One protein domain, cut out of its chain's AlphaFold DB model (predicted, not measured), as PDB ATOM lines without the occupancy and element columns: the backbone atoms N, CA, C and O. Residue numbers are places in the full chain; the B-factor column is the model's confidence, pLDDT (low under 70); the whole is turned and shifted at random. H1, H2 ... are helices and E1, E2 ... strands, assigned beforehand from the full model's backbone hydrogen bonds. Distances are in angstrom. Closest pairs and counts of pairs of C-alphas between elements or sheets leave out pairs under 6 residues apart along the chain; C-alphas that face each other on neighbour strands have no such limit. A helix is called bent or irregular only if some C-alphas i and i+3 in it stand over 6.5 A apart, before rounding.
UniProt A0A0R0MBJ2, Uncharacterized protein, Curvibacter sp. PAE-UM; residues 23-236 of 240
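What this domain is: This is residues 23 to 236 of the 240 residues of an uncharacterized protein of Curvibacter sp. PAE-UM (UniProt A0A0R0MBJ2). Two strongly twisted antiparallel sheets are partly face to face as a lopsided sandwich: a curled sheet of six strands, bent like part of a barrel, packs with E3 to E6 on the E7 to E10 side of a seven-stranded sheet, whose strands E11, E12 and E13 reach away from it. H1 lies at the far side of the curled sheet, and H2 packs on the larger sheet beside the ends of E10 and E12. The printed part has 214 residues, mostly strand, in the order E1 E2 H1 E3 to E13 H2; the sheets run E2-E1-E3-E4-E5-E6 and E7-E8-E9-E10-E11-E12-E13. The whole is compact, with a radius of gyration of the C-alphas of 18.7 A and spans of 51 by 42 by 28 A.

How they stand to each other: E1, residues 23 to 28, and E2, residues 31 to 37, form a hairpin, with N 26 and O 33 2.9 A apart. H1, residues 40 to 45, is on neither sheet; its closest C-alpha to E2 is Ala 43, 7.2 A from that of Ile 37. E3, residues 59 to 68, is antiparallel to E1, with N 23 and O 60 3.0 A apart. E2, H1 and E3 make a split strand-helix-strand unit, two strands of one sheet joined through a helix, with E1 between them in the sheet, and its crossover is right-handed. E4, residues 71 to 79, E5, residues 86 to 94, and E6, residues 103 to 108, continue E3 as a meander, each strand the antiparallel neighbour of the one before: N 66 and O 73 are 2.9 A apart, N 74 and O 91 2.8 A, N 90 and O 105 2.8 A. This is a folded sheet, bent back on itself, in which E2 and E1 face E4, E5 and E6, with E3 as the hinge. E7, residues 119 to 128, begins the second sheet; its C-alpha 124 is 6.5 A from that of Trp 64 in E3, the closest pair of the two. E8, residues 134 to 144, E9, residues 147 to 157, E10, residues 163 to 176, E11, residues 182 to 192, E12, residues 197 to 209, and E13, residues 212 to 225, follow E7 in another meander. Pairs within hydrogen-bond range include N 125 and O 137 at 2.9 A, N 138 and O 153 at 2.8 A, N 152 and O 169 at 2.9 A, N 174 and O 184 at 2.8 A, N 189 and O 201 at 2.8 A, and N 200 and O 222 at 2.8 A. Here E7, E8 and E9 face E11, E12 and E13, with E10 as the hinge. The closest C-alphas of E6 and E10 are those of Ile 107 and Pro 163, 6.0 A apart. H2, residues 226 to 231, is on this sheet at a height of 7.8 A and stands up from it at 45 degrees; the C-alphas of Leu 166 and Leu 229 are 5.9 A apart. In H1 and H2 every O i to N i+4 pair is within hydrogen-bond range.

Where its parts are: E1 begins at C-alpha 23, (103.673, 159.879, 140.392). From first to last C-alpha, E10 measures 36.5 A, E12 33.5 A, E8 32.4 A, and E9 and E13 31.5 A each. E10 bends by 71 degrees at residue 166, and E13 by 87 degrees at residue 216. H2 ends at C-alpha 231, (78.617, 138.755, 140.692).

The domain as a whole: The C-alphas farthest apart, those of Ala 29 and Asp 180, are 55.4 A apart. The printed part has no cut. The link from H1 to E3, residues 46 to 58, is long. The mean pLDDT of the printed part is 74.1; 79 residues are under 70, among them residues 23 to 62 and 174 to 183.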
ATOM      1  N   PHE A  23     104.414 159.369 141.543       63.91
ATOM      2  CA  PHE A  23     103.673 159.879 140.392       63.91
ATOM      3  C   PHE A  23     102.885 161.124 140.758       63.91
ATOM      4  O   PHE A  23     102.226 161.149 141.792       63.91
ATOM      5  N   ARG A  24     102.883 162.125 139.875       62.84
ATOM      6  CA  ARG A  24     101.941 163.241 139.934       62.84
ATOM      7  C   ARG A  24     100.705 162.910 139.123       62.84
ATOM      8  O   ARG A  24     100.813 162.559 137.955       62.84
ATOM      9  N   ILE A  25      99.544 163.115 139.713       60.75
ATOM     10  CA  ILE A  25      98.255 163.043 139.047       60.75
ATOM     11  C   ILE A  25      97.780 164.470 138.788       60.75
ATOM     12  O   ILE A  25      97.970 165.377 139.590       60.75
ATOM     13  N   THR A  26      97.180 164.731 137.643       59.31
ATOM     14  CA  THR A  26      96.529 166.016 137.381       59.31
ATOM     15  C   THR A  26      95.132 165.750 136.871       59.31
ATOM     16  O   THR A  26      94.932 164.865 136.048       59.31
ATOM     17  N   SER A  27      94.161 166.506 137.379       50.41
ATOM     18  CA  SER A  27      92.780 166.485 136.906       50.41
ATOM     19  C   SER A  27      92.453 167.867 136.359       50.41
ATOM     20  O   SER A  27      92.474 168.846 137.106       50.41
ATOM     21  N   LYS A  28      92.189 167.979 135.054       48.53
ATOM     22  CA  LYS A  28      91.743 169.230 134.426       48.53
ATOM     23  C   LYS A  28      90.562 168.934 133.506       48.53
ATOM     24  O   LYS A  28      90.705 168.154 132.572       48.53
ATOM     25  N   ALA A  29      89.402 169.540 133.775       40.56
ATOM     26  CA  ALA A  29      88.188 169.428 132.949       40.56
ATOM     27  C   ALA A  29      87.858 167.982 132.496       40.56
ATOM     28  O   ALA A  29      87.651 167.725 131.314       40.56
ATOM     29  N   GLY A  30      87.879 167.020 133.427       43.19
ATOM     30  CA  GLY A  30      87.578 165.606 133.146       43.19
ATOM     31  C   GLY A  30      88.726 164.791 132.534       43.19
ATOM     32  O   GLY A  30      88.590 163.580 132.390       43.19
ATOM     33  N   LYS A  31      89.871 165.410 132.221       47.72
ATOM     34  CA  LYS A  31      91.092 164.705 131.816       47.72
ATOM     35  C   LYS A  31      91.965 164.470 133.039       47.72
ATOM     36  O   LYS A  31      92.416 165.427 133.672       47.72
ATOM     37  N   GLN A  32      92.179 163.201 133.363       53.78
ATOM     38  CA  GLN A  32      93.135 162.781 134.375       53.78
ATOM     39  C   GLN A  32      94.414 162.305 133.674       53.78
ATOM     40  O   GLN A  32      94.335 161.556 132.704       53.78
ATOM     41  N   SER A  33      95.583 162.743 134.135       59.12
ATOM     42  CA  SER A  33      96.874 162.229 133.654       59.12
ATOM     43  C   SER A  33      97.797 161.917 134.817       59.12
ATOM     44  O   SER A  33      97.684 162.543 135.871       59.12
ATOM     45  N   MET A  34      98.690 160.949 134.621       64.38
ATOM     46  CA  MET A  34      99.672 160.527 135.608       64.38
ATOM     47  C   MET A  34     101.076 160.667 135.011       64.38
ATOM     48  O   MET A  34     101.313 160.218 133.894       64.38
ATOM     49  N   THR A  35     101.995 161.311 135.728       63.44
ATOM     50  CA  THR A  35     103.377 161.560 135.284       63.44
ATOM     51  C   THR A  35     104.360 161.067 136.334       63.44
ATOM     52  O   THR A  35     104.230 161.407 137.510       63.44
ATOM     53  N   VAL A  36     105.358 160.288 135.917       65.12
ATOM     54  CA  VAL A  36     106.420 159.784 136.798       65.12
ATOM     55  C   VAL A  36     107.269 160.933 137.355       65.12
ATOM     56  O   VAL A  36     107.707 161.813 136.618       65.12
ATOM     57  N   ILE A  37     107.584 160.878 138.649       62.50
ATOM     58  CA  ILE A  37     108.611 161.699 139.299       62.50
ATOM     59  C   ILE A  37     109.800 160.784 139.630       62.50
ATOM     60  O   ILE A  37     109.684 159.849 140.429       62.50
ATOM     61  N   ARG A  38     110.946 161.037 138.983       58.66
ATOM     62  CA  ARG A  38     112.192 160.251 139.129       58.66
ATOM     63  C   ARG A  38     113.220 160.882 140.068       58.66
ATOM     64  O   ARG A  38     114.125 160.194 140.530       58.66
ATOM     65  N   ASP A  39     113.108 162.185 140.299       58.75
ATOM     66  CA  ASP A  39     114.114 162.969 141.006       58.75
ATOM     67  C   ASP A  39     113.781 163.092 142.497       58.75
ATOM     68  O   ASP A  39     112.723 163.605 142.871       58.75
ATOM     69  N   LYS A  40     114.723 162.649 143.335       50.12
ATOM     70  CA  LYS A  40     114.642 162.711 144.794       50.12
ATOM     71  C   LYS A  40     114.646 164.155 145.310       50.12
ATOM     72  O   LYS A  40     113.941 164.440 146.270       50.12
ATOM     73  N   ALA A  41     115.376 165.069 144.666       53.72
ATOM     74  CA  ALA A  41     115.377 166.486 145.036       53.72
ATOM     75  C   ALA A  41     114.001 167.109 144.776       53.72
ATOM     76  O   ALA A  41     113.433 167.759 145.648       53.72
ATOM     77  N   ARG A  42     113.396 166.790 143.628       55.09
ATOM     78  CA  ARG A  42     112.026 167.206 143.306       55.09
ATOM     79  C   ARG A  42     110.977 166.543 144.200       55.09
ATOM     80  O   ARG A  42     109.970 167.163 144.526       55.09
ATOM     81  N   ALA A  43     111.201 165.300 144.624       50.28
ATOM     82  CA  ALA A  43     110.382 164.636 145.634       50.28
ATOM     83  C   ALA A  43     110.476 165.349 146.999       50.28
ATOM     84  O   ALA A  43     109.453 165.572 147.643       50.28
ATOM     85  N   ALA A  44     111.675 165.768 147.410       50.84
ATOM     86  CA  ALA A  44     111.905 166.534 148.634       50.84
ATOM     87  C   ALA A  44     111.279 167.940 148.576       50.84
ATOM     88  O   ALA A  44     110.603 168.340 149.520       50.84
ATOM     89  N   GLU A  45     111.408 168.653 147.448       52.66
ATOM     90  CA  GLU A  45     110.741 169.942 147.187       52.66
ATOM     91  C   GLU A  45     109.212 169.837 147.252       52.66
ATOM     92  O   GLU A  45     108.532 170.758 147.703       52.66
ATOM     93  N   LEU A  46     108.660 168.694 146.835       51.09
ATOM     94  CA  LEU A  46     107.234 168.379 146.946       51.09
ATOM     95  C   LEU A  46     106.830 167.885 148.348       51.09
ATOM     96  O   LEU A  46     105.660 167.576 148.565       51.09
ATOM     97  N   GLY A  47     107.765 167.828 149.302       48.19
ATOM     98  CA  GLY A  47     107.505 167.441 150.688       48.19
ATOM     99  C   GLY A  47     107.344 165.935 150.914       48.19
ATOM    100  O   GLY A  47     106.700 165.546 151.888       48.19
ATOM    101  N   LEU A  48     107.907 165.092 150.039       49.47
ATOM    102  CA  LEU A  48     107.813 163.624 150.101       49.47
ATOM    103  C   LEU A  48     108.906 162.970 150.972       49.47
ATOM    104  O   LEU A  48     108.881 161.754 151.175       49.47
ATOM    105  N   GLU A  49     109.875 163.738 151.488       41.28
ATOM    106  CA  GLU A  49     110.878 163.229 152.431       41.28
ATOM    107  C   GLU A  49     110.320 163.212 153.860       41.28
ATOM    108  O   GLU A  49     110.220 164.225 154.547       41.28
ATOM    109  N   GLY A  50     109.920 162.017 154.284       37.22
ATOM    110  CA  GLY A  50     109.317 161.742 155.581       37.22
ATOM    111  C   GLY A  50     108.205 160.724 155.390       37.22
ATOM    112  O   GLY A  50     107.230 160.988 154.689       37.22
ATOM    113  N   TYR A  51     108.355 159.535 155.974       35.69
ATOM    114  CA  TYR A  51     107.271 158.557 156.009       35.69
ATOM    115  C   TYR A  51     106.012 159.242 156.561       35.69
ATOM    116  O   TYR A  51     106.001 159.666 157.711       35.69
ATOM    117  N   GLY A  52     104.969 159.359 155.737       38.72
ATOM    118  CA  GLY A  52     103.641 159.755 156.204       38.72
ATOM    119  C   GLY A  52     103.145 161.153 155.848       38.72
ATOM    120  O   GLY A  52     102.167 161.566 156.467       38.72
ATOM    121  N   LYS A  53     103.709 161.875 154.865       40.59
ATOM    122  CA  LYS A  53     102.982 163.041 154.336       40.59
ATOM    123  C   LYS A  53     101.972 162.637 153.238       40.59
ATOM    124  O   LYS A  53     102.378 162.023 152.252       40.59
ATOM    125  N   PRO A  54     100.668 162.921 153.444       43.66
ATOM    126  CA  PRO A  54      99.555 162.595 152.545       43.66
ATOM    127  C   PRO A  54      99.693 163.242 151.161       43.66
ATOM    128  O   PRO A  54     100.593 164.044 150.952       43.66
ATOM    129  N   CYS A  55      98.790 162.917 150.232       47.97
ATOM    130  CA  CYS A  55      98.629 163.483 148.888       47.97
ATOM    131  C   CYS A  55      98.511 165.025 148.891       47.97
ATOM    132  O   CYS A  55      97.465 165.600 148.592       47.97
ATOM    133  N   VAL A  56      99.600 165.727 149.190       45.31
ATOM    134  CA  VAL A  56      99.758 167.148 148.913       45.31
ATOM    135  C   VAL A  56     100.058 167.240 147.415       45.31
ATOM    136  O   VAL A  56     100.982 166.607 146.911       45.31
ATOM    137  N   ASN A  57      99.247 167.989 146.667       49.34
ATOM    138  CA  ASN A  57      99.448 168.258 145.234       49.34
ATOM    139  C   ASN A  57      99.316 167.063 144.265       49.34
ATOM    140  O   ASN A  57      99.917 167.098 143.186       49.34
ATOM    141  N   ASN A  58      98.474 166.070 144.587       58.72
ATOM    142  CA  ASN A  58      98.182 164.900 143.744       58.72
ATOM    143  C   ASN A  58      99.378 163.952 143.530       58.72
ATOM    144  O   ASN A  58      99.549 163.420 142.435       58.72
ATOM    145  N   VAL A  59     100.236 163.764 144.530       58.41
ATOM    146  CA  VAL A  59     101.388 162.865 144.402       58.41
ATOM    147  C   VAL A  59     101.129 161.542 145.113       58.41
ATOM    148  O   VAL A  59     100.792 161.547 146.291       58.41
ATOM    149  N   ALA A  60     101.299 160.424 144.407       64.50
ATOM    150  CA  ALA A  60     101.066 159.082 144.928       64.50
ATOM    151  C   ALA A  60     102.356 158.251 144.941       64.50
ATOM    152  O   ALA A  60     103.164 158.311 144.005       64.50
ATOM    153  N   SER A  61     102.534 157.464 146.002       66.00
ATOM    154  CA  SER A  61     103.750 156.678 146.241       66.00
ATOM    155  C   SER A  61     103.491 155.186 146.034       66.00
ATOM    156  O   SER A  61     102.485 154.673 146.532       66.00
ATOM    157  N   PRO A  62     104.369 154.459 145.316       65.69
ATOM    158  CA  PRO A  62     104.176 153.039 145.051       65.69
ATOM    159  C   PRO A  62     104.224 152.230 146.348       65.69
ATOM    160  O   PRO A  62     105.166 152.338 147.132       65.69
ATOM    161  N   ARG A  63     103.215 151.382 146.562       71.69
ATOM    162  CA  ARG A  63     103.169 150.431 147.686       71.69
ATOM    163  C   ARG A  63     103.320 148.990 147.259       71.69
ATOM    164  O   ARG A  63     103.748 148.165 148.061       71.69
ATOM    165  N   TRP A  64     102.919 148.675 146.035       73.06
ATOM    166  CA  TRP A  64     102.922 147.309 145.550       73.06
ATOM    167  C   TRP A  64     102.859 147.262 144.030       73.06
ATOM    168  O   TRP A  64     102.240 148.123 143.404       73.06
ATOM    169  N   THR A  65     103.484 146.237 143.451       72.38
ATOM    170  CA  THR A  65     103.496 145.989 142.009       72.38
ATOM    171  C   THR A  65     103.458 144.495 141.712       72.38
ATOM    172  O   THR A  65     104.153 143.732 142.382       72.38
ATOM    173  N   ALA A  66     102.758 144.088 140.658       72.69
ATOM    174  CA  ALA A  66     102.876 142.753 140.071       72.69
ATOM    175  C   ALA A  66     102.989 142.828 138.556       72.69
ATOM    176  O   ALA A  66     102.497 143.762 137.937       72.69
ATOM    177  N   SER A  67     103.595 141.805 137.960       70.31
ATOM    178  CA  SER A  67     103.681 141.659 136.511       70.31
ATOM    179  C   SER A  67     102.841 140.466 136.052       70.31
ATOM    180  O   SER A  67     102.931 139.401 136.661       70.31
ATOM    181  N   MET A  68     102.107 140.611 134.951       65.25
ATOM    182  CA  MET A  68     101.361 139.533 134.299       65.25
ATOM    183  C   MET A  68     101.590 139.605 132.789       65.25
ATOM    184  O   MET A  68     101.252 140.606 132.167       65.25
ATOM    185  N   GLY A  69     102.171 138.567 132.182       75.25
ATOM    186  CA  GLY A  69     102.479 138.596 130.748       75.25
ATOM    187  C   GLY A  69     103.370 139.790 130.390       75.25
ATOM    188  O   GLY A  69     104.475 139.897 130.918       75.25
ATOM    189  N   SER A  70     102.883 140.685 129.531       76.75
ATOM    190  CA  SER A  70     103.538 141.939 129.139       76.75
ATOM    191  C   SER A  70     103.083 143.159 129.946       76.75
ATOM    192  O   SER A  70     103.441 144.268 129.584       76.75
ATOM    193  N   GLU A  71     102.310 142.998 131.020       75.50
ATOM    194  CA  GLU A  71     101.744 144.110 131.793       75.50
ATOM    195  C   GLU A  71     102.295 144.168 133.223       75.50
ATOM    196  O   GLU A  71     102.742 143.162 133.788       75.50
ATOM    197  N   ILE A  72     102.234 145.354 133.829       80.31
ATOM    198  CA  ILE A  72     102.550 145.618 135.237       80.31
ATOM    199  C   ILE A  72     101.350 146.312 135.875       80.31
ATOM    200  O   ILE A  72     100.939 147.362 135.402       80.31
ATOM    201  N   LEU A  73     100.815 145.769 136.967       81.62
ATOM    202  CA  LEU A  73      99.855 146.446 137.840       81.62
ATOM    203  C   LEU A  73     100.613 147.087 139.003       81.62
ATOM    204  O   LEU A  73     101.408 146.412 139.654       81.62
ATOM    205  N   ALA A  74     100.330 148.347 139.311       82.69
ATOM    206  CA  ALA A  74     100.846 149.038 140.482       82.69
ATOM    207  C   ALA A  74      99.707 149.620 141.324       82.69
ATOM    208  O   ALA A  74      98.715 150.120 140.790       82.69
ATOM    209  N   VAL A  75      99.876 149.569 142.645       80.75
ATOM    210  CA  VAL A  75      98.994 150.214 143.619       80.75
ATOM    211  C   VAL A  75      99.790 151.270 144.367       80.75
ATOM    212  O   VAL A  75     100.862 150.999 144.921       80.75
ATOM    213  N   PHE A  76      99.245 152.475 144.378       77.62
ATOM    214  CA  PHE A  76      99.823 153.661 144.978       77.62
ATOM    215  C   PHE A  76      98.971 154.113 146.151       77.62
ATOM    216  O   PHE A  76      97.748 154.177 146.039       77.62
ATOM    217  N   ASP A  77      99.627 154.449 147.254       73.25
ATOM    218  CA  ASP A  77      98.982 155.059 148.415       73.25
ATOM    219  C   ASP A  77      98.804 156.555 148.170       73.25
ATOM    220  O   ASP A  77      99.736 157.230 147.715       73.25
ATOM    221  N   CYS A  78      97.613 157.057 148.470       68.88
ATOM    222  CA  CYS A  78      97.266 158.469 148.425       68.88
ATOM    223  C   CYS A  78      96.469 158.823 149.685       68.88
ATOM    224  O   CYS A  78      95.241 158.950 149.643       68.88
ATOM    225  N   PRO A  79      97.145 158.980 150.836       58.38
ATOM    226  CA  PRO A  79      96.458 159.379 152.055       58.38
ATOM    227  C   PRO A  79      95.895 160.792 151.833       58.38
ATOM    228  O   PRO A  79      96.606 161.647 151.307       58.38
ATOM    229  N   ALA A  80      94.632 161.067 152.153       52.66
ATOM    230  CA  ALA A  80      94.067 162.402 151.945       52.66
ATOM    231  C   ALA A  80      94.682 163.392 152.947       52.66
ATOM    232  O   ALA A  80      94.763 163.097 154.138       52.66
ATOM    233  N   ALA A  81      95.126 164.564 152.479       45.75
ATOM    234  CA  ALA A  81      95.870 165.496 153.329       45.75
ATOM    235  C   ALA A  81      95.028 166.211 154.384       45.75
ATOM    236  O   ALA A  81      95.582 166.612 155.401       45.75
ATOM    237  N   ASN A  82      93.715 166.322 154.171       42.97
ATOM    238  CA  ASN A  82      92.878 167.215 154.967       42.97
ATOM    239  C   ASN A  82      91.569 166.595 155.494       42.97
ATOM    240  O   ASN A  82      90.965 167.198 156.369       42.97
ATOM    241  N   ASP A  83      91.158 165.398 155.044       49.38
ATOM    242  CA  ASP A  83      89.783 164.902 155.283       49.38
ATOM    243  C   ASP A  83      89.693 163.482 155.885       49.38
ATOM    244  O   ASP A  83      88.638 162.852 155.850       49.38
ATOM    245  N   GLY A  84      90.790 162.936 156.423       51.16
ATOM    246  CA  GLY A  84      90.762 161.651 157.146       51.16
ATOM    247  C   GLY A  84      90.466 160.404 156.293       51.16
ATOM    248  O   GLY A  84      90.192 159.332 156.832       51.16
ATOM    249  N   GLY A  85      90.529 160.519 154.963       58.06
ATOM    250  CA  GLY A  85      90.333 159.417 154.017       58.06
ATOM    251  C   GLY A  85      91.632 158.715 153.601       58.06
ATOM    252  O   GLY A  85      92.714 159.307 153.601       58.06
ATOM    253  N   ALA A  86      91.513 157.451 153.189       65.12
ATOM    254  CA  ALA A  86      92.569 156.709 152.504       65.12
ATOM    255  C   ALA A  86      92.098 156.394 151.081       65.12
ATOM    256  O   ALA A  86      91.171 155.602 150.893       65.12
ATOM    257  N   ASP A  87      92.710 157.027 150.084       73.31
ATOM    258  CA  ASP A  87      92.523 156.669 148.685       73.31
ATOM    259  C   ASP A  87      93.746 155.913 148.181       73.31
ATOM    260  O   ASP A  87      94.878 156.168 148.590       73.31
ATOM    261  N   SER A  88      93.520 155.024 147.224       77.88
ATOM    262  CA  SER A  88      94.593 154.416 146.452       77.88
ATOM    263  C   SER A  88      94.378 154.665 144.974       77.88
ATOM    264  O   SER A  88      93.248 154.649 144.477       77.88
ATOM    265  N   ILE A  89      95.479 154.853 144.256       79.94
ATOM    266  CA  ILE A  89      95.482 154.815 142.796       79.94
ATOM    267  C   ILE A  89      95.996 153.464 142.350       79.94
ATOM    268  O   ILE A  89      96.896 152.881 142.948       79.94
ATOM    269  N   ILE A  90      95.400 152.962 141.288       85.25
ATOM    270  CA  ILE A  90      95.732 151.686 140.688       85.25
ATOM    271  C   ILE A  90      96.031 151.979 139.237       85.25
ATOM    272  O   ILE A  90      95.217 152.626 138.590       85.25
ATOM    273  N   ALA A  91      97.172 151.533 138.731       84.69
ATOM    274  CA  ALA A  91      97.548 151.762 137.345       84.69
ATOM    275  C   ALA A  91      98.136 150.506 136.713       84.69
ATOM    276  O   ALA A  91      98.822 149.734 137.386       84.69
ATOM    277  N   ARG A  92      97.873 150.321 135.420       85.31
ATOM    278  CA  ARG A  92      98.522 149.308 134.588       85.31
ATOM    279  C   ARG A  92      99.505 149.966 133.634       85.31
ATOM    280  O   ARG A  92      99.260 151.076 133.181       85.31
ATOM    281  N   PHE A  93     100.587 149.266 133.336       83.56
ATOM    282  CA  PHE A  93     101.652 149.683 132.427       83.56
ATOM    283  C   PHE A  93     102.022 148.525 131.507       83.56
ATOM    284  O   PHE A  93     101.851 147.363 131.883       83.56
ATOM    285  N   GLU A  94     102.601 148.831 130.352       80.75
ATOM    286  CA  GLU A  94     103.260 147.823 129.525       80.75
ATOM    287  C   GLU A  94     104.694 147.585 130.018       80.75
ATOM    288  O   GLU A  94     105.402 148.494 130.458       80.75
ATOM    289  N   LYS A  95     105.158 146.339 129.945       71.25
ATOM    290  CA  LYS A  95     106.554 145.975 130.184       71.25
ATOM    291  C   LYS A  95     107.402 146.575 129.069       71.25
ATOM    292  O   LYS A  95     107.485 146.015 127.983       71.25
ATOM    293  N   GLY A  96     108.015 147.713 129.359       70.31
ATOM    294  CA  GLY A  96     108.804 148.491 128.403       70.31
ATOM    295  C   GLY A  96     108.435 149.970 128.417       70.31
ATOM    296  O   GLY A  96     109.301 150.800 128.167       70.31
ATOM    297  N   ASP A  97     107.205 150.299 128.822       71.56
ATOM    298  CA  ASP A  97     106.747 151.671 129.030       71.56
ATOM    299  C   ASP A  97     106.104 151.814 130.414       71.56
ATOM    300  O   ASP A  97     104.908 151.618 130.622       71.56
ATOM    301  N   ALA A  98     106.948 152.148 131.389       66.50
ATOM    302  CA  ALA A  98     106.515 152.469 132.745       66.50
ATOM    303  C   ALA A  98     106.323 153.984 132.959       66.50
ATOM    304  O   ALA A  98     106.147 154.425 134.098       66.50
ATOM    305  N   GLU A  99     106.411 154.791 131.894       67.25
ATOM    306  CA  GLU A  99     106.216 156.242 131.953       67.25
ATOM    307  C   GLU A  99     104.749 156.624 131.776       67.25
ATOM    308  O   GLU A  99     104.279 157.545 132.453       67.25
ATOM    309  N   ALA A 100     104.027 155.885 130.933       72.94
ATOM    310  CA  ALA A 100     102.617 156.106 130.662       72.94
ATOM    311  C   ALA A 100     101.773 154.886 131.075       72.94
ATOM    312  O   ALA A 100     101.956 153.793 130.541       72.94
ATOM    313  N   PRO A 101     100.825 155.030 132.018       79.25
ATOM    314  CA  PRO A 101      99.910 153.941 132.321       79.25
ATOM    315  C   PRO A 101      98.934 153.705 131.155       79.25
ATOM    316  O   PRO A 101      98.357 154.654 130.623       79.25
ATOM    317  N   THR A 102      98.675 152.442 130.815       84.19
ATOM    318  CA  THR A 102      97.636 152.051 129.842       84.19
ATOM    319  C   THR A 102      96.234 152.298 130.384       84.19
ATOM    320  O   THR A 102      95.319 152.664 129.648       84.19
ATOM    321  N   CYS A 103      96.062 152.135 131.694       84.56
ATOM    322  CA  CYS A 103      94.881 152.572 132.419       84.56
ATOM    323  C   CYS A 103      95.225 152.910 133.863       84.56
ATOM    324  O   CYS A 103      96.248 152.479 134.402       84.56
ATOM    325  N   PHE A 104      94.339 153.655 134.517       85.00
ATOM    326  CA  PHE A 104      94.360 153.803 135.962       85.00
ATOM    327  C   PHE A 104      92.957 154.049 136.510       85.00
ATOM    328  O   PHE A 104      92.051 154.479 135.798       85.00
ATOM    329  N   GLY A 105      92.788 153.772 137.796       80.88
ATOM    330  CA  GLY A 105      91.569 154.013 138.545       80.88
ATOM    331  C   GLY A 105      91.888 154.450 139.966       80.88
ATOM    332  O   GLY A 105      92.978 154.208 140.485       80.88
ATOM    333  N   ARG A 106      90.922 155.109 140.601       81.06
ATOM    334  CA  ARG A 106      90.990 155.492 142.012       81.06
ATOM    335  C   ARG A 106      90.019 154.633 142.800       81.06
ATOM    336  O   ARG A 106      88.873 154.473 142.386       81.06
ATOM    337  N   ILE A 107      90.467 154.130 143.941       79.62
ATOM    338  CA  ILE A 107      89.604 153.505 144.933       79.62
ATOM    339  C   ILE A 107      89.664 154.295 146.231       79.62
ATOM    340  O   ILE A 107      90.742 154.537 146.768       79.62
ATOM    341  N   SER A 108      88.493 154.659 146.740       77.69
ATOM    342  CA  SER A 108      88.356 155.156 148.102       77.69
ATOM    343  C   SER A 108      88.249 153.961 149.033       77.69
ATOM    344  O   SER A 108      87.306 153.177 148.937       77.69
ATOM    345  N   LEU A 109      89.255 153.796 149.886       75.56
ATOM    346  CA  LEU A 109      89.324 152.723 150.873       75.56
ATOM    347  C   LEU A 109      88.750 153.151 152.229       75.56
ATOM    348  O   LEU A 109      88.513 152.294 153.071       75.56
ATOM    349  N   MET A 110      88.504 154.445 152.446       71.38
ATOM    350  CA  MET A 110      87.694 154.964 153.553       71.38
ATOM    351  C   MET A 110      86.961 156.224 153.095       71.38
ATOM    352  O   MET A 110      87.602 157.072 152.468       71.38
ATOM    353  N   ARG A 111      85.661 156.370 153.397       54.97
ATOM    354  CA  ARG A 111      84.905 157.564 152.990       54.97
ATOM    355  C   ARG A 111      84.204 158.338 154.106       54.97
ATOM    356  O   ARG A 111      83.723 159.428 153.812       54.97
ATOM    357  N   ASP A 112      84.195 157.876 155.353       52.16
ATOM    358  CA  ASP A 112      83.454 158.587 156.403       52.16
ATOM    359  C   ASP A 112      84.296 159.597 157.199       52.16
ATOM    360  O   ASP A 112      85.177 159.270 158.000       52.16
ATOM    361  N   SER A 113      83.971 160.863 156.944       50.44
ATOM    362  CA  SER A 113      84.428 162.072 157.613       50.44
ATOM    363  C   SER A 113      84.031 162.094 159.091       50.44
ATOM    364  O   SER A 113      82.848 161.956 159.404       50.44
ATOM    365  N   SER A 114      85.004 162.327 159.981       46.81
ATOM    366  CA  SER A 114      84.911 163.210 161.172       46.81
ATOM    367  C   SER A 114      85.923 162.879 162.277       46.81
ATOM    368  O   SER A 114      86.097 163.697 163.173       46.81
ATOM    369  N   SER A 115      86.577 161.710 162.265       48.28
ATOM    370  CA  SER A 115      87.241 161.224 163.493       48.28
ATOM    371  C   SER A 115      88.524 160.402 163.318       48.28
ATOM    372  O   SER A 115      88.983 159.803 164.286       48.28
ATOM    373  N   TYR A 116      89.141 160.367 162.132       53.12
ATOM    374  CA  TYR A 116      90.344 159.551 161.925       53.12
ATOM    375  C   TYR A 116      91.428 160.321 161.184       53.12
ATOM    376  O   TYR A 116      91.323 160.557 159.983       53.12
ATOM    377  N   TYR A 117      92.499 160.660 161.892       58.62
ATOM    378  CA  TYR A 117      93.720 161.170 161.287       58.62
ATOM    379  C   TYR A 117      94.783 160.063 161.341       58.62
ATOM    380  O   TYR A 117      94.894 159.357 162.332       58.62
ATOM    381  N   TYR A 118      95.505 159.866 160.231       61.00
ATOM    382  CA  TYR A 118      96.588 158.882 160.019       61.00
ATOM    383  C   TYR A 118      96.184 157.425 159.722       61.00
ATOM    384  O   TYR A 118      96.488 156.508 160.479       61.00
ATOM    385  N   GLY A 119      95.574 157.178 158.556       67.06
ATOM    386  CA  GLY A 119      95.515 155.841 157.948       67.06
ATOM    387  C   GLY A 119      96.722 155.566 157.043       67.06
ATOM    388  O   GLY A 119      97.187 156.458 156.338       67.06
ATOM    389  N   GLN A 120      97.226 154.330 157.034       72.31
ATOM    390  CA  GLN A 120      98.255 153.885 156.089       72.31
ATOM    391  C   GLN A 120      97.998 152.466 155.590       72.31
ATOM    392  O   GLN A 120      97.548 151.594 156.341       72.31
ATOM    393  N   ILE A 121      98.371 152.212 154.335       77.62
ATOM    394  CA  ILE A 121      98.437 150.855 153.791       77.62
ATOM    395  C   ILE A 121      99.609 150.117 154.444       77.62
ATOM    396  O   ILE A 121     100.758 150.562 154.387       77.62
ATOM    397  N   ARG A 122      99.318 148.966 155.052       79.69
ATOM    398  CA  ARG A 122     100.302 148.080 155.688       79.69
ATOM    399  C   ARG A 122     100.802 147.004 154.746       79.69
ATOM    400  O   ARG A 122     102.001 146.754 154.676       79.69
ATOM    401  N   SER A 123      99.888 146.358 154.034       82.00
ATOM    402  CA  SER A 123     100.234 145.321 153.072       82.00
ATOM    403  C   SER A 123      99.174 145.210 151.991       82.00
ATOM    404  O   SER A 123      98.003 145.517 152.205       82.00
ATOM    405  N   ILE A 124      99.613 144.764 150.822       85.25
ATOM    406  CA  ILE A 124      98.754 144.444 149.693       85.25
ATOM    407  C   ILE A 124      99.124 143.030 149.270       85.25
ATOM    408  O   ILE A 124     100.292 142.742 149.004       85.25
ATOM    409  N   GLN A 125      98.133 142.151 149.225       88.69
ATOM    410  CA  GLN A 125      98.234 140.852 148.573       88.69
ATOM    411  C   GLN A 125      97.342 140.862 147.340       88.69
ATOM    412  O   GLN A 125      96.254 141.432 147.374       88.69
ATOM    413  N   ALA A 126      97.787 140.220 146.264       87.12
ATOM    414  CA  ALA A 126      97.023 140.140 145.029       87.12
ATOM    415  C   ALA A 126      97.008 138.722 144.464       87.12
ATOM    416  O   ALA A 126      97.989 137.984 144.582       87.12
ATOM    417  N   ARG A 127      95.914 138.389 143.786       88.44
ATOM    418  CA  ARG A 127      95.737 137.186 142.972       88.44
ATOM    419  C   ARG A 127      95.328 137.607 141.568       88.44
ATOM    420  O   ARG A 127      94.383 138.375 141.409       88.44
ATOM    421  N   SER A 128      96.070 137.154 140.562       87.88
ATOM    422  CA  SER A 128      95.693 137.322 139.157       87.88
ATOM    423  C   SER A 128      94.589 136.338 138.801       87.88
ATOM    424  O   SER A 128      94.660 135.177 139.196       87.88
ATOM    425  N   LEU A 129      93.614 136.779 138.018       87.62
ATOM    426  CA  LEU A 129      92.534 135.940 137.517       87.62
ATOM    427  C   LEU A 129      92.730 135.621 136.021       87.62
ATOM    428  O   LEU A 129      93.445 136.352 135.329       87.62
ATOM    429  N   PRO A 130      92.103 134.550 135.492       87.12
ATOM    430  CA  PRO A 130      92.260 134.145 134.088       87.12
ATOM    431  C   PRO A 130      91.843 135.208 133.063       87.12
ATOM    432  O   PRO A 130      92.379 135.255 131.960       87.12
ATOM    433  N   ASP A 131      90.915 136.089 133.431       89.19
ATOM    434  CA  ASP A 131      90.428 137.212 132.621       89.19
ATOM    435  C   ASP A 131      91.347 138.448 132.686       89.19
ATOM    436  O   ASP A 131      90.939 139.554 132.331       89.19
ATOM    437  N   ARG A 132      92.588 138.280 133.165       85.56
ATOM    438  CA  ARG A 132      93.571 139.352 133.393       85.56
ATOM    439  C   ARG A 132      93.104 140.415 134.387       85.56
ATOM    440  O   ARG A 132      93.678 141.508 134.435       85.56
ATOM    441  N   SER A 133      92.079 140.133 135.186       91.50
ATOM    442  CA  SER A 133      91.697 140.956 136.328       91.50
ATOM    443  C   SER A 133      92.479 140.545 137.583       91.50
ATOM    444  O   SER A 133      93.259 139.588 137.565       91.50
ATOM    445  N   PHE A 134      92.324 141.297 138.671       91.19
ATOM    446  CA  PHE A 134      92.988 141.009 139.942       91.19
ATOM    447  C   PHE A 134      92.005 141.033 141.106       91.19
ATOM    448  O   PHE A 134      91.131 141.896 141.170       91.19
ATOM    449  N   MET A 135      92.220 140.139 142.065       94.00
ATOM    450  CA  MET A 135      91.673 140.247 143.415       94.00
ATOM    451  C   MET A 135      92.763 140.771 144.338       94.00
ATOM    452  O   MET A 135      93.842 140.189 144.417       94.00
ATOM    453  N   LEU A 136      92.489 141.868 145.032       92.38
ATOM    454  CA  LEU A 136      93.383 142.481 146.003       92.38
ATOM    455  C   LEU A 136      92.811 142.311 147.408       92.38
ATOM    456  O   LEU A 136      91.617 142.507 147.621       92.38
ATOM    457  N   ALA A 137      93.681 142.016 148.367       92.31
ATOM    458  CA  ALA A 137      93.425 142.197 149.786       92.31
ATOM    459  C   ALA A 137      94.378 143.274 150.310       92.31
ATOM    460  O   ALA A 137      95.602 143.134 150.237       92.31
ATOM    461  N   ILE A 138      93.812 144.371 150.801       90.06
ATOM    462  CA  ILE A 138      94.540 145.555 151.245       90.06
ATOM    463  C   ILE A 138      94.366 145.678 152.754       90.06
ATOM    464  O   ILE A 138      93.259 145.925 153.236       90.06
ATOM    465  N   SER A 139      95.467 145.521 153.485       88.12
ATOM    466  CA  SER A 139      95.530 145.759 154.925       88.12
ATOM    467  C   SER A 139      95.836 147.224 155.177       88.12
ATOM    468  O   SER A 139      96.828 147.755 154.671       88.12
ATOM    469  N   MET A 140      95.039 147.858 156.018       84.50
ATOM    470  CA  MET A 140      95.230 149.228 156.461       84.50
ATOM    471  C   MET A 140      95.208 149.284 157.976       84.50
ATOM    472  O   MET A 140      94.543 148.484 158.632       84.50
ATOM    473  N   SER A 141      95.900 150.263 158.531       80.19
ATOM    474  CA  SER A 141      95.742 150.621 159.934       80.19
ATOM    475  C   SER A 141      95.876 152.116 160.105       80.19
ATOM    476  O   SER A 141      96.605 152.752 159.341       80.19
ATOM    477  N   GLY A 142      95.310 152.635 161.175       78.44
ATOM    478  CA  GLY A 142      95.565 153.990 161.616       78.44
ATOM    479  C   GLY A 142      95.284 154.145 163.093       78.44
ATOM    480  O   GLY A 142      94.978 153.165 163.776       78.44
ATOM    481  N   GLY A 143      95.377 155.373 163.576       74.00
ATOM    482  CA  GLY A 143      95.024 155.667 164.950       74.00
ATOM    483  C   GLY A 143      95.162 157.131 165.306       74.00
ATOM    484  O   GLY A 143      95.890 157.866 164.647       74.00
ATOM    485  N   ASP A 144      94.448 157.518 166.356       68.31
ATOM    486  CA  ASP A 144      94.450 158.862 166.918       68.31
ATOM    487  C   ASP A 144      94.148 158.800 168.424       68.31
ATOM    488  O   ASP A 144      93.320 157.996 168.851       68.31
ATOM    489  N   ALA A 145      94.829 159.627 169.223       62.78
ATOM    490  CA  ALA A 145      94.585 159.827 170.657       62.78
ATOM    491  C   ALA A 145      94.314 158.543 171.488       62.78
ATOM    492  O   ALA A 145      93.432 158.520 172.346       62.78
ATOM    493  N   GLY A 146      95.056 157.456 171.231       61.72
ATOM    494  CA  GLY A 146      94.916 156.168 171.936       61.72
ATOM    495  C   GLY A 146      93.885 155.195 171.340       61.72
ATOM    496  O   GLY A 146      93.777 154.050 171.781       61.72
ATOM    497  N   ALA A 147      93.154 155.586 170.296       70.12
ATOM    498  CA  ALA A 147      92.287 154.701 169.526       70.12
ATOM    499  C   ALA A 147      92.971 154.296 168.217       70.12
ATOM    500  O   ALA A 147      93.117 155.097 167.297       70.12
ATOM    501  N   ASN A 148      93.344 153.026 168.107       77.19
ATOM    502  CA  ASN A 148      93.845 152.441 166.875       77.19
ATOM    503  C   ASN A 148      92.742 151.690 166.139       77.19
ATOM    504  O   ASN A 148      91.736 151.245 166.695       77.19
ATOM    505  N   TRP A 149      92.942 151.505 164.849       81.50
ATOM    506  CA  TRP A 149      92.072 150.677 164.043       81.50
ATOM    507  C   TRP A 149      92.880 149.950 162.985       81.50
ATOM    508  O   TRP A 149      93.937 150.398 162.538       81.50
ATOM    509  N   GLU A 150      92.332 148.829 162.553       84.62
ATOM    510  CA  GLU A 150      92.786 148.118 161.373       84.62
ATOM    511  C   GLU A 150      91.599 147.769 160.483       84.62
ATOM    512  O   GLU A 150      90.447 147.675 160.924       84.62
ATOM    513  N   SER A 151      91.878 147.639 159.194       87.44
ATOM    514  CA  SER A 151      90.880 147.338 158.186       87.44
ATOM    515  C   SER A 151      91.474 146.444 157.112       87.44
ATOM    516  O   SER A 151      92.585 146.689 156.650       87.44
ATOM    517  N   HIS A 152      90.689 145.475 156.650       91.94
ATOM    518  CA  HIS A 152      90.991 144.695 155.451       91.94
ATOM    519  C   HIS A 152      89.942 144.989 154.392       91.94
ATOM    520  O   HIS A 152      88.750 144.786 154.629       91.94
ATOM    521  N   ALA A 153      90.389 145.494 153.248       91.94
ATOM    522  CA  ALA A 153      89.553 145.758 152.086       91.94
ATOM    523  C   ALA A 153      89.853 144.738 150.984       91.94
ATOM    524  O   ALA A 153      91.010 144.527 150.617       91.94
ATOM    525  N   PHE A 154      88.805 144.129 150.444       94.25
ATOM    526  CA  PHE A 154      88.866 143.182 149.340       94.25
ATOM    527  C   PHE A 154      88.340 143.852 148.082       94.25
ATOM    528  O   PHE A 154      87.204 144.331 148.053       94.25
ATOM    529  N   VAL A 155      89.173 143.917 147.049       94.00
ATOM    530  CA  VAL A 155      88.932 144.752 145.872       94.00
ATOM    531  C   VAL A 155      89.154 143.933 144.613       94.00
ATOM    532  O   VAL A 155      90.189 143.293 144.467       94.00
ATOM    533  N   HIS A 156      88.212 143.994 143.679       94.94
ATOM    534  CA  HIS A 156      88.407 143.487 142.324       94.94
ATOM    535  C   HIS A 156      88.853 144.614 141.394       94.94
ATOM    536  O   HIS A 156      88.250 145.685 141.412       94.94
ATOM    537  N   ILE A 157      89.890 144.374 140.592       93.44
ATOM    538  CA  ILE A 157      90.391 145.302 139.572       93.44
ATOM    539  C   ILE A 157      90.222 144.664 138.205       93.44
ATOM    540  O   ILE A 157      90.934 143.711 137.878       93.44
ATOM    541  N   ASP A 158      89.329 145.213 137.389       93.31
ATOM    542  CA  ASP A 158      89.140 144.723 136.028       93.31
ATOM    543  C   ASP A 158      90.325 145.067 135.100       93.31
ATOM    544  O   ASP A 158      91.306 145.721 135.480       93.31
ATOM    545  N   GLN A 159      90.251 144.591 133.858       90.31
ATOM    546  CA  GLN A 159      91.255 144.845 132.820       90.31
ATOM    547  C   GLN A 159      91.400 146.327 132.435       90.31
ATOM    548  O   GLN A 159      92.439 146.728 131.923       90.31
ATOM    549  N   SER A 160      90.389 147.151 132.711       90.06
ATOM    550  CA  SER A 160      90.368 148.591 132.439       90.06
ATOM    551  C   SER A 160      90.742 149.424 133.671       90.06
ATOM    552  O   SER A 160      90.459 150.621 133.715       90.06
ATOM    553  N   CYS A 161      91.376 148.803 134.673       87.94
ATOM    554  CA  CYS A 161      91.752 149.417 135.945       87.94
ATOM    555  C   CYS A 161      90.568 149.961 136.754       87.94
ATOM    556  O   CYS A 161      90.777 150.810 137.621       87.94
ATOM    557  N   ARG A 162      89.335 149.503 136.512       91.56
ATOM    558  CA  ARG A 162      88.178 149.912 137.309       91.56
ATOM    559  C   ARG A 162      88.174 149.123 138.620       91.56
ATOM    560  O   ARG A 162      88.016 147.900 138.588       91.56
ATOM    561  N   PRO A 163      88.327 149.792 139.773       91.31
ATOM    562  CA  PRO A 163      88.253 149.113 141.048       91.31
ATOM    563  C   PRO A 163      86.805 148.918 141.494       91.31
ATOM    564  O   PRO A 163      85.978 149.822 141.389       91.31
ATOM    565  N   THR A 164      86.524 147.755 142.070       92.00
ATOM    566  CA  THR A 164      85.263 147.434 142.739       92.00
ATOM    567  C   THR A 164      85.563 146.954 144.153       92.00
ATOM    568  O   THR A 164      86.142 145.885 144.336       92.00
ATOM    569  N   LEU A 165      85.157 147.726 145.165       91.75
ATOM    570  CA  LEU A 165      85.221 147.290 146.560       91.75
ATOM    571  C   LEU A 165      84.165 146.197 146.796       91.75
ATOM    572  O   LEU A 165      82.968 146.432 146.622       91.75
ATOM    573  N   LEU A 166      84.615 144.996 147.151       93.88
ATOM    574  CA  LEU A 166      83.761 143.821 147.347       93.88
ATOM    575  C   LEU A 166      83.321 143.683 148.800       93.88
ATOM    576  O   LEU A 166      82.148 143.450 149.089       93.88
ATOM    577  N   ALA A 167      84.273 143.822 149.714       92.56
ATOM    578  CA  ALA A 167      84.030 143.770 151.141       92.56
ATOM    579  C   ALA A 167      85.097 144.565 151.885       92.56
ATOM    580  O   ALA A 167      86.249 144.634 151.459       92.56
ATOM    581  N   GLN A 168      84.712 145.132 153.017       91.06
ATOM    582  CA  GLN A 168      85.600 145.826 153.921       91.06
ATOM    583  C   GLN A 168      85.236 145.480 155.357       91.06
ATOM    584  O   GLN A 168      84.093 145.627 155.790       91.06
ATOM    585  N   TYR A 169      86.239 145.039 156.103       90.44
ATOM    586  CA  TYR A 169      86.100 144.710 157.511       90.44
ATOM    587  C   TYR A 169      86.982 145.618 158.324       90.44
ATOM    588  O   TYR A 169      88.157 145.781 158.011       90.44
ATOM    589  N   ARG A 170      86.408 146.160 159.393       86.12
ATOM    590  CA  ARG A 170      87.087 147.054 160.319       86.12
ATOM    591  C   ARG A 170      87.090 146.462 161.716       86.12
ATOM    592  O   ARG A 170      86.119 145.823 162.140       86.12
ATOM    593  N   ALA A 171      88.174 146.696 162.434       85.31
ATOM    594  CA  ALA A 171      88.255 146.422 163.851       85.31
ATOM    595  C   ALA A 171      88.930 147.577 164.591       85.31
ATOM    596  O   ALA A 171      89.860 148.205 164.087       85.31
ATOM    597  N   GLY A 172      88.387 147.886 165.768       80.06
ATOM    598  CA  GLY A 172      88.952 148.860 166.691       80.06
ATOM    599  C   GLY A 172      89.895 148.175 167.673       80.06
ATOM    600  O   GLY A 172      89.577 147.108 168.211       80.06
ATOM    601  N   MET A 173      91.028 148.820 167.912       73.06
ATOM    602  CA  MET A 173      92.037 148.451 168.894       73.06
ATOM    603  C   MET A 173      92.198 149.626 169.862       73.06
ATOM    604  O   MET A 173      92.414 150.757 169.438       73.06
ATOM    605  N   ALA A 174      92.093 149.388 171.161       65.69
ATOM    606  CA  ALA A 174      92.483 150.374 172.157       65.69
ATOM    607  C   ALA A 174      93.998 150.269 172.379       65.69
ATOM    608  O   ALA A 174      94.514 149.173 172.615       65.69
ATOM    609  N   HIS A 175      94.696 151.401 172.307       56.94
ATOM    610  CA  HIS A 175      96.044 151.543 172.845       56.94
ATOM    611  C   HIS A 175      95.944 152.404 174.100       56.94
ATOM    612  O   HIS A 175      95.654 153.596 174.019       56.94
ATOM    613  N   HIS A 176      96.185 151.812 175.266       53.84
ATOM    614  CA  HIS A 176      96.490 152.602 176.450       53.84
ATOM    615  C   HIS A 176      97.999 152.559 176.671       53.84
ATOM    616  O   HIS A 176      98.573 151.494 176.891       53.84
ATOM    617  N   GLU A 177      98.633 153.724 176.549       48.09
ATOM    618  CA  GLU A 177      99.989 153.967 177.030       48.09
ATOM    619  C   GLU A 177      99.934 154.061 178.558       48.09
ATOM    620  O   GLU A 177      99.809 155.134 179.140       48.09
ATOM    621  N   THR A 178      99.964 152.915 179.225       48.69
ATOM    622  CA  THR A 178     100.368 152.833 180.630       48.69
ATOM    623  C   THR A 178     101.471 151.795 180.736       48.69
ATOM    624  O   THR A 178     101.494 150.857 179.941       48.69
ATOM    625  N   GLU A 179     102.373 151.965 181.706       47.94
ATOM    626  CA  GLU A 179     103.539 151.095 181.962       47.94
ATOM    627  C   GLU A 179     103.187 149.595 182.095       47.94
ATOM    628  O   GLU A 179     104.066 148.750 181.950       47.94
ATOM    629  N   ASP A 180     101.901 149.268 182.262       50.41
ATOM    630  CA  ASP A 180     101.338 147.919 182.278       50.41
ATOM    631  C   ASP A 180     100.513 147.610 181.006       50.41
ATOM    632  O   ASP A 180      99.286 147.665 181.027       50.41
ATOM    633  N   ASP A 181     101.177 147.308 179.886       54.47
ATOM    634  CA  ASP A 181     100.682 146.573 178.699       54.47
ATOM    635  C   ASP A 181      99.158 146.303 178.593       54.47
ATOM    636  O   ASP A 181      98.673 145.186 178.825       54.47
ATOM    637  N   VAL A 182      98.376 147.268 178.099       55.62
ATOM    638  CA  VAL A 182      97.013 146.975 177.618       55.62
ATOM    639  C   VAL A 182      96.889 147.282 176.129       55.62
ATOM    640  O   VAL A 182      96.426 148.344 175.714       55.62
ATOM    641  N   CYS A 183      97.247 146.287 175.311       67.62
ATOM    642  CA  CYS A 183      96.667 146.118 173.985       67.62
ATOM    643  C   CYS A 183      95.344 145.355 174.159       67.62
ATOM    644  O   CYS A 183      95.314 144.221 174.638       67.62
ATOM    645  N   SER A 184      94.213 145.979 173.855       74.62
ATOM    646  CA  SER A 184      92.927 145.282 173.906       74.62
ATOM    647  C   SER A 184      92.058 145.710 172.742       74.62
ATOM    648  O   SER A 184      92.177 146.818 172.228       74.62
ATOM    649  N   GLY A 185      91.188 144.822 172.287       81.44
ATOM    650  CA  GLY A 185      90.316 145.115 171.163       81.44
ATOM    651  C   GLY A 185      90.166 143.931 170.237       81.44
ATOM    652  O   GLY A 185      90.370 142.780 170.614       81.44
ATOM    653  N   THR A 186      89.734 144.221 169.022       85.50
ATOM    654  CA  THR A 186      89.482 143.201 168.015       85.50
ATOM    655  C   THR A 186      90.556 143.280 166.948       85.50
ATOM    656  O   THR A 186      90.850 144.363 166.454       85.50
ATOM    657  N   HIS A 187      91.091 142.127 166.573       85.94
ATOM    658  CA  HIS A 187      91.983 141.986 165.438       85.94
ATOM    659  C   HIS A 187      91.322 141.163 164.337       85.94
ATOM    660  O   HIS A 187      90.395 140.381 164.563       85.94
ATOM    661  N   LEU A 188      91.838 141.345 163.137       88.44
ATOM    662  CA  LEU A 188      91.444 140.764 161.883       88.44
ATOM    663  C   LEU A 188      92.702 140.200 161.229       88.44
ATOM    664  O   LEU A 188      93.684 140.899 160.976       88.44
ATOM    665  N   LYS A 189      92.653 138.927 160.874       90.06
ATOM    666  CA  LYS A 189      93.626 138.292 159.990       90.06
ATOM    667  C   LYS A 189      92.890 137.776 158.774       90.06
ATOM    668  O   LYS A 189      91.755 137.325 158.892       90.06
ATOM    669  N   TYR A 190      93.540 137.806 157.621       92.94
ATOM    670  CA  TYR A 190      93.020 137.131 156.443       92.94
ATOM    671  C   TYR A 190      94.073 136.233 155.810       92.94
ATOM    672  O   TYR A 190      95.278 136.444 155.968       92.94
ATOM    673  N   GLN A 191      93.595 135.256 155.051       93.69
ATOM    674  CA  GLN A 191      94.410 134.401 154.205       93.69
ATOM    675  C   GLN A 191      93.632 134.050 152.936       93.69
ATOM    676  O   GLN A 191      92.490 133.600 153.011       93.69
ATOM    677  N   PHE A 192      94.256 134.215 151.770       92.88
ATOM    678  CA  PHE A 192      93.743 133.620 150.536       92.88
ATOM    679  C   PHE A 192      93.865 132.094 150.617       92.88
ATOM    680  O   PHE A 192      94.980 131.579 150.719       92.88
ATOM    681  N   ILE A 193      92.731 131.393 150.563       94.62
ATOM    682  CA  ILE A 193      92.664 129.927 150.448       94.62
ATOM    683  C   ILE A 193      92.797 129.519 148.972       94.62
ATOM    684  O   ILE A 193      93.432 128.519 148.654       94.62
ATOM    685  N   SER A 194      92.230 130.321 148.070       91.94
ATOM    686  CA  SER A 194      92.367 130.200 146.615       91.94
ATOM    687  C   SER A 194      92.448 131.594 145.980       91.94
ATOM    688  O   SER A 194      92.533 132.594 146.696       91.94
ATOM    689  N   ASP A 195      92.411 131.689 144.650       90.25
ATOM    690  CA  ASP A 195      92.448 132.979 143.945       90.25
ATOM    691  C   ASP A 195      91.209 133.855 144.198       90.25
ATOM    692  O   ASP A 195      91.285 135.079 144.084       90.25
ATOM    693  N   SER A 196      90.076 133.246 144.566       92.19
ATOM    694  CA  SER A 196      88.815 133.948 144.836       92.19
ATOM    695  C   SER A 196      88.267 133.750 146.244       92.19
ATOM    696  O   SER A 196      87.334 134.456 146.612       92.19
ATOM    697  N   VAL A 197      88.811 132.821 147.034       95.19
ATOM    698  CA  VAL A 197      88.303 132.525 148.378       95.19
ATOM    699  C   VAL A 197      89.270 133.034 149.437       95.19
ATOM    700  O   VAL A 197      90.455 132.691 149.436       95.19
ATOM    701  N   VAL A 198      88.743 133.816 150.377       95.56
ATOM    702  CA  VAL A 198      89.487 134.346 151.522       95.56
ATOM    703  C   VAL A 198      88.893 133.822 152.823       95.56
ATOM    704  O   VAL A 198      87.688 133.897 153.034       95.56
ATOM    705  N   SER A 199      89.753 133.342 153.718       95.94
ATOM    706  CA  SER A 199      89.422 133.167 155.131       95.94
ATOM    707  C   SER A 199      89.689 134.468 155.875       95.94
ATOM    708  O   SER A 199      90.792 135.006 155.777       95.94
ATOM    709  N   LEU A 200      88.708 134.963 156.622       93.25
ATOM    710  CA  LEU A 200      88.820 136.094 157.528       93.25
ATOM    711  C   LEU A 200      88.613 135.597 158.958       93.25
ATOM    712  O   LEU A 200      87.528 135.149 159.323       93.25
ATOM    713  N   ASN A 201      89.647 135.731 159.776       91.94
ATOM    714  CA  ASN A 201      89.608 135.423 161.197       91.94
ATOM    715  C   ASN A 201      89.504 136.719 161.982       91.94
ATOM    716  O   ASN A 201      90.305 137.637 161.797       91.94
ATOM    717  N   ARG A 202      88.543 136.774 162.895       90.12
ATOM    718  CA  ARG A 202      88.414 137.838 163.881       90.12
ATOM    719  C   ARG A 202      88.633 137.239 165.261       90.12
ATOM    720  O   ARG A 202      87.956 136.283 165.623       90.12
ATOM    721  N   PHE A 203      89.544 137.819 166.027       87.56
ATOM    722  CA  PHE A 203      89.820 137.395 167.396       87.56
ATOM    723  C   PHE A 203      89.918 138.613 168.302       87.56
ATOM    724  O   PHE A 203      90.363 139.687 167.883       87.56
ATOM    725  N   ARG A 204      89.471 138.457 169.546       85.44
ATOM    726  CA  ARG A 204      89.547 139.518 170.541       85.44
ATOM    727  C   ARG A 204      90.771 139.315 171.423       85.44
ATOM    728  O   ARG A 204      91.007 138.240 171.972       85.44
ATOM    729  N   VAL A 205      91.543 140.383 171.553       82.44
ATOM    730  CA  VAL A 205      92.673 140.477 172.469       82.44
ATOM    731  C   VAL A 205      92.185 141.202 173.715       82.44
ATOM    732  O   VAL A 205      91.559 142.261 173.630       82.44
ATOM    733  N   THR A 206      92.408 140.593 174.875       79.38
ATOM    734  CA  THR A 206      91.988 141.160 176.168       79.38
ATOM    735  C   THR A 206      93.078 141.991 176.814       79.38
ATOM    736  O   THR A 206      92.768 142.982 177.466       79.38
ATOM    737  N   ARG A 207      94.334 141.589 176.628       76.25
ATOM    738  CA  ARG A 207      95.532 142.277 177.110       76.25
ATOM    739  C   ARG A 207      96.750 141.819 176.313       76.25
ATOM    740  O   ARG A 207      96.698 140.763 175.679       76.25
ATOM    741  N   CYS A 208      97.846 142.554 176.420       69.81
ATOM    742  CA  CYS A 208      99.160 142.086 175.991       69.81
ATOM    743  C   CYS A 208      99.958 141.602 177.206       69.81
ATOM    744  O   CYS A 208      99.689 141.995 178.339       69.81
ATOM    745  N   LYS A 209     100.930 140.724 176.975       68.19
ATOM    746  CA  LYS A 209     102.017 140.443 177.915       68.19
ATOM    747  C   LYS A 209     103.324 140.671 177.155       68.19
ATOM    748  O   LYS A 209     103.772 139.783 176.435       68.19
ATOM    749  N   GLY A 210     103.899 141.867 177.246       69.81
ATOM    750  CA  GLY A 210     104.907 142.337 176.298       69.81
ATOM    751  C   GLY A 210     104.319 142.473 174.891       69.81
ATOM    752  O   GLY A 210     103.254 143.051 174.698       69.81
ATOM    753  N   LEU A 211     104.982 141.882 173.893       61.16
ATOM    754  CA  LEU A 211     104.506 141.864 172.500       61.16
ATOM    755  C   LEU A 211     103.500 140.734 172.205       61.16
ATOM    756  O   LEU A 211     102.986 140.663 171.086       61.16
ATOM    757  N   ASP A 212     103.215 139.862 173.178       67.00
ATOM    758  CA  ASP A 212     102.352 138.697 172.984       67.00
ATOM    759  C   ASP A 212     100.889 139.011 173.350       67.00
ATOM    760  O   ASP A 212     100.582 139.282 174.518       67.00
ATOM    761  N   PRO A 213      99.950 138.952 172.389       71.88
ATOM    762  CA  PRO A 213      98.540 139.197 172.660       71.88
ATOM    763  C   PRO A 213      97.895 138.008 173.384       71.88
ATOM    764  O   PRO A 213      97.964 136.863 172.933       71.88
ATOM    765  N   VAL A 214      97.184 138.280 174.477       78.88
ATOM    766  CA  VAL A 214      96.358 137.296 175.187       78.88
ATOM    767  C   VAL A 214      94.954 137.290 174.586       78.88
ATOM    768  O   VAL A 214      94.180 138.245 174.732       78.88
ATOM    769  N   LEU A 215      94.625 136.195 173.907       80.19
ATOM    770  CA  LEU A 215      93.325 135.990 173.270       80.19
ATOM    771  C   LEU A 215      92.254 135.650 174.311       80.19
ATOM    772  O   LEU A 215      92.512 134.906 175.254       80.19
ATOM    773  N   ASP A 216      91.033 136.146 174.120       76.44
ATOM    774  CA  ASP A 216      89.885 135.824 174.985       76.44
ATOM    775  C   ASP A 216      89.233 134.461 174.673       76.44
ATOM    776  O   ASP A 216      88.194 134.118 175.239       76.44
ATOM    777  N   GLY A 217      89.828 133.698 173.749       72.19
ATOM    778  CA  GLY A 217      89.330 132.409 173.267       72.19
ATOM    779  C   GLY A 217      88.164 132.504 172.277       72.19
ATOM    780  O   GLY A 217      87.721 131.472 171.776       72.19
ATOM    781  N   ARG A 218      87.658 133.706 171.963       73.00
ATOM    782  CA  ARG A 218      86.594 133.917 170.975       73.00
ATOM    783  C   ARG A 218      87.215 134.272 169.632       73.00
ATOM    784  O   ARG A 218      87.487 135.435 169.326       73.00
ATOM    785  N   GLU A 219      87.418 133.244 168.823       83.50
ATOM    786  CA  GLU A 219      87.769 133.372 167.414       83.50
ATOM    787  C   GLU A 219      86.529 133.104 166.557       83.50
ATOM    788  O   GLU A 219      85.810 132.126 166.760       83.50
ATOM    789  N   SER A 220      86.265 133.985 165.597       88.12
ATOM    790  CA  SER A 220      85.282 133.741 164.547       88.12
ATOM    791  C   SER A 220      85.986 133.723 163.200       88.12
ATOM    792  O   SER A 220      86.579 134.729 162.801       88.12
ATOM    793  N   THR A 221      85.869 132.607 162.493       91.81
ATOM    794  CA  THR A 221      86.345 132.449 161.120       91.81
ATOM    795  C   THR A 221      85.171 132.553 160.162       91.81
ATOM    796  O   THR A 221      84.162 131.870 160.325       91.81
ATOM    797  N   GLN A 222      85.312 133.386 159.139       93.69
ATOM    798  CA  GLN A 222      84.379 133.484 158.027       93.69
ATOM    799  C   GLN A 222      85.133 133.231 156.725       93.69
ATOM    800  O   GLN A 222      86.210 133.780 156.518       93.69
ATOM    801  N   GLN A 223      84.556 132.440 155.824       95.50
ATOM    802  CA  GLN A 223      85.048 132.341 154.452       95.50
ATOM    803  C   GLN A 223      84.224 133.240 153.532       95.50
ATOM    804  O   GLN A 223      83.006 133.344 153.678       95.50
ATOM    805  N   LEU A 224      84.907 133.896 152.599       94.81
ATOM    806  CA  LEU A 224      84.335 134.818 151.627       94.81
ATOM    807  C   LEU A 224      84.692 134.345 150.223       94.81
ATOM    808  O   LEU A 224      85.875 134.253 149.896       94.81
ATOM    809  N   ASP A 225      83.681 134.099 149.391       95.75
ATOM    810  CA  ASP A 225      83.862 133.944 147.948       95.75
ATOM    811  C   ASP A 225      83.778 135.323 147.277       95.75
ATOM    812  O   ASP A 225      82.706 135.890 147.057       95.75
ATOM    813  N   LEU A 226      84.938 135.881 146.938       95.25
ATOM    814  CA  LEU A 226      85.050 137.192 146.305       95.25
ATOM    815  C   LEU A 226      84.406 137.229 144.909       95.25
ATOM    816  O   LEU A 226      83.927 138.282 144.487       95.25
ATOM    817  N   GLN A 227      84.345 136.101 144.195       94.88
ATOM    818  CA  GLN A 227      83.668 136.022 142.896       94.88
ATOM    819  C   GLN A 227      82.147 136.041 143.052       94.88
ATOM    820  O   GLN A 227      81.438 136.585 142.203       94.88
ATOM    821  N   GLU A 228      81.615 135.468 144.129       95.88
ATOM    822  CA  GLU A 228      80.199 135.614 144.467       95.88
ATOM    823  C   GLU A 228      79.854 137.074 144.802       95.88
ATOM    824  O   GLU A 228      78.917 137.626 144.223       95.88
ATOM    825  N   LEU A 229      80.659 137.738 145.641       95.25
ATOM    826  CA  LEU A 229      80.484 139.161 145.971       95.25
ATOM    827  C   LEU A 229      80.575 140.073 144.735       95.25
ATOM    828  O   LEU A 229      79.867 141.079 144.625       95.25
ATOM    829  N   LEU A 230      81.447 139.732 143.784       94.12
ATOM    830  CA  LEU A 230      81.571 140.458 142.524       94.12
ATOM    831  C   LEU A 230      80.300 140.312 141.676       94.12
ATOM    832  O   LEU A 230      79.749 141.326 141.240       94.12
ATOM    833  N   ARG A 231      79.811 139.076 141.495       95.12
ATOM    834  CA  ARG A 231      78.617 138.755 140.692       95.12
ATOM    835  C   ARG A 231      77.310 139.226 141.330       95.12
ATOM    836  O   ARG A 231      76.371 139.543 140.604       95.12
ATOM    837  N   ASN A 232      77.245 139.299 142.658       94.75
ATOM    838  CA  ASN A 232      76.053 139.706 143.394       94.75
ATOM    839  C   ASN A 232      76.322 140.940 144.274       94.75
ATOM    840  O   ASN A 232      76.678 140.809 145.449       94.75
ATOM    841  N   PRO A 233      76.086 142.160 143.749       90.25
ATOM    842  CA  PRO A 233      76.318 143.398 144.486       90.25
ATOM    843  C   PRO A 233      75.580 143.506 145.823       90.25
ATOM    844  O   PRO A 233      76.045 144.226 146.700       90.25
ATOM    845  N   LYS A 234      74.458 142.794 145.999       90.25
ATOM    846  CA  LYS A 234      73.674 142.813 147.246       90.25
ATOM    847  C   LYS A 234      74.367 142.091 148.402       90.25
ATOM    848  O   LYS A 234      74.021 142.346 149.549       90.25
ATOM    849  N   LEU A 235      75.311 141.196 148.108       89.31
ATOM    850  CA  LEU A 235      76.090 140.479 149.121       89.31
ATOM    851  C   LEU A 235      77.340 141.250 149.551       89.31
ATOM    852  O   LEU A 235      77.983 140.867 150.525       89.31
ATOM    853  N   ARG A 236      77.701 142.325 148.838       89.50
ATOM    854  CA  ARG A 236      78.907 143.105 149.124       89.50
ATOM    855  C   ARG A 236      78.821 143.734 150.507       89.50
ATOM    856  O   ARG A 236      77.832 144.368 150.863       89.50
TER     857      ARG A 236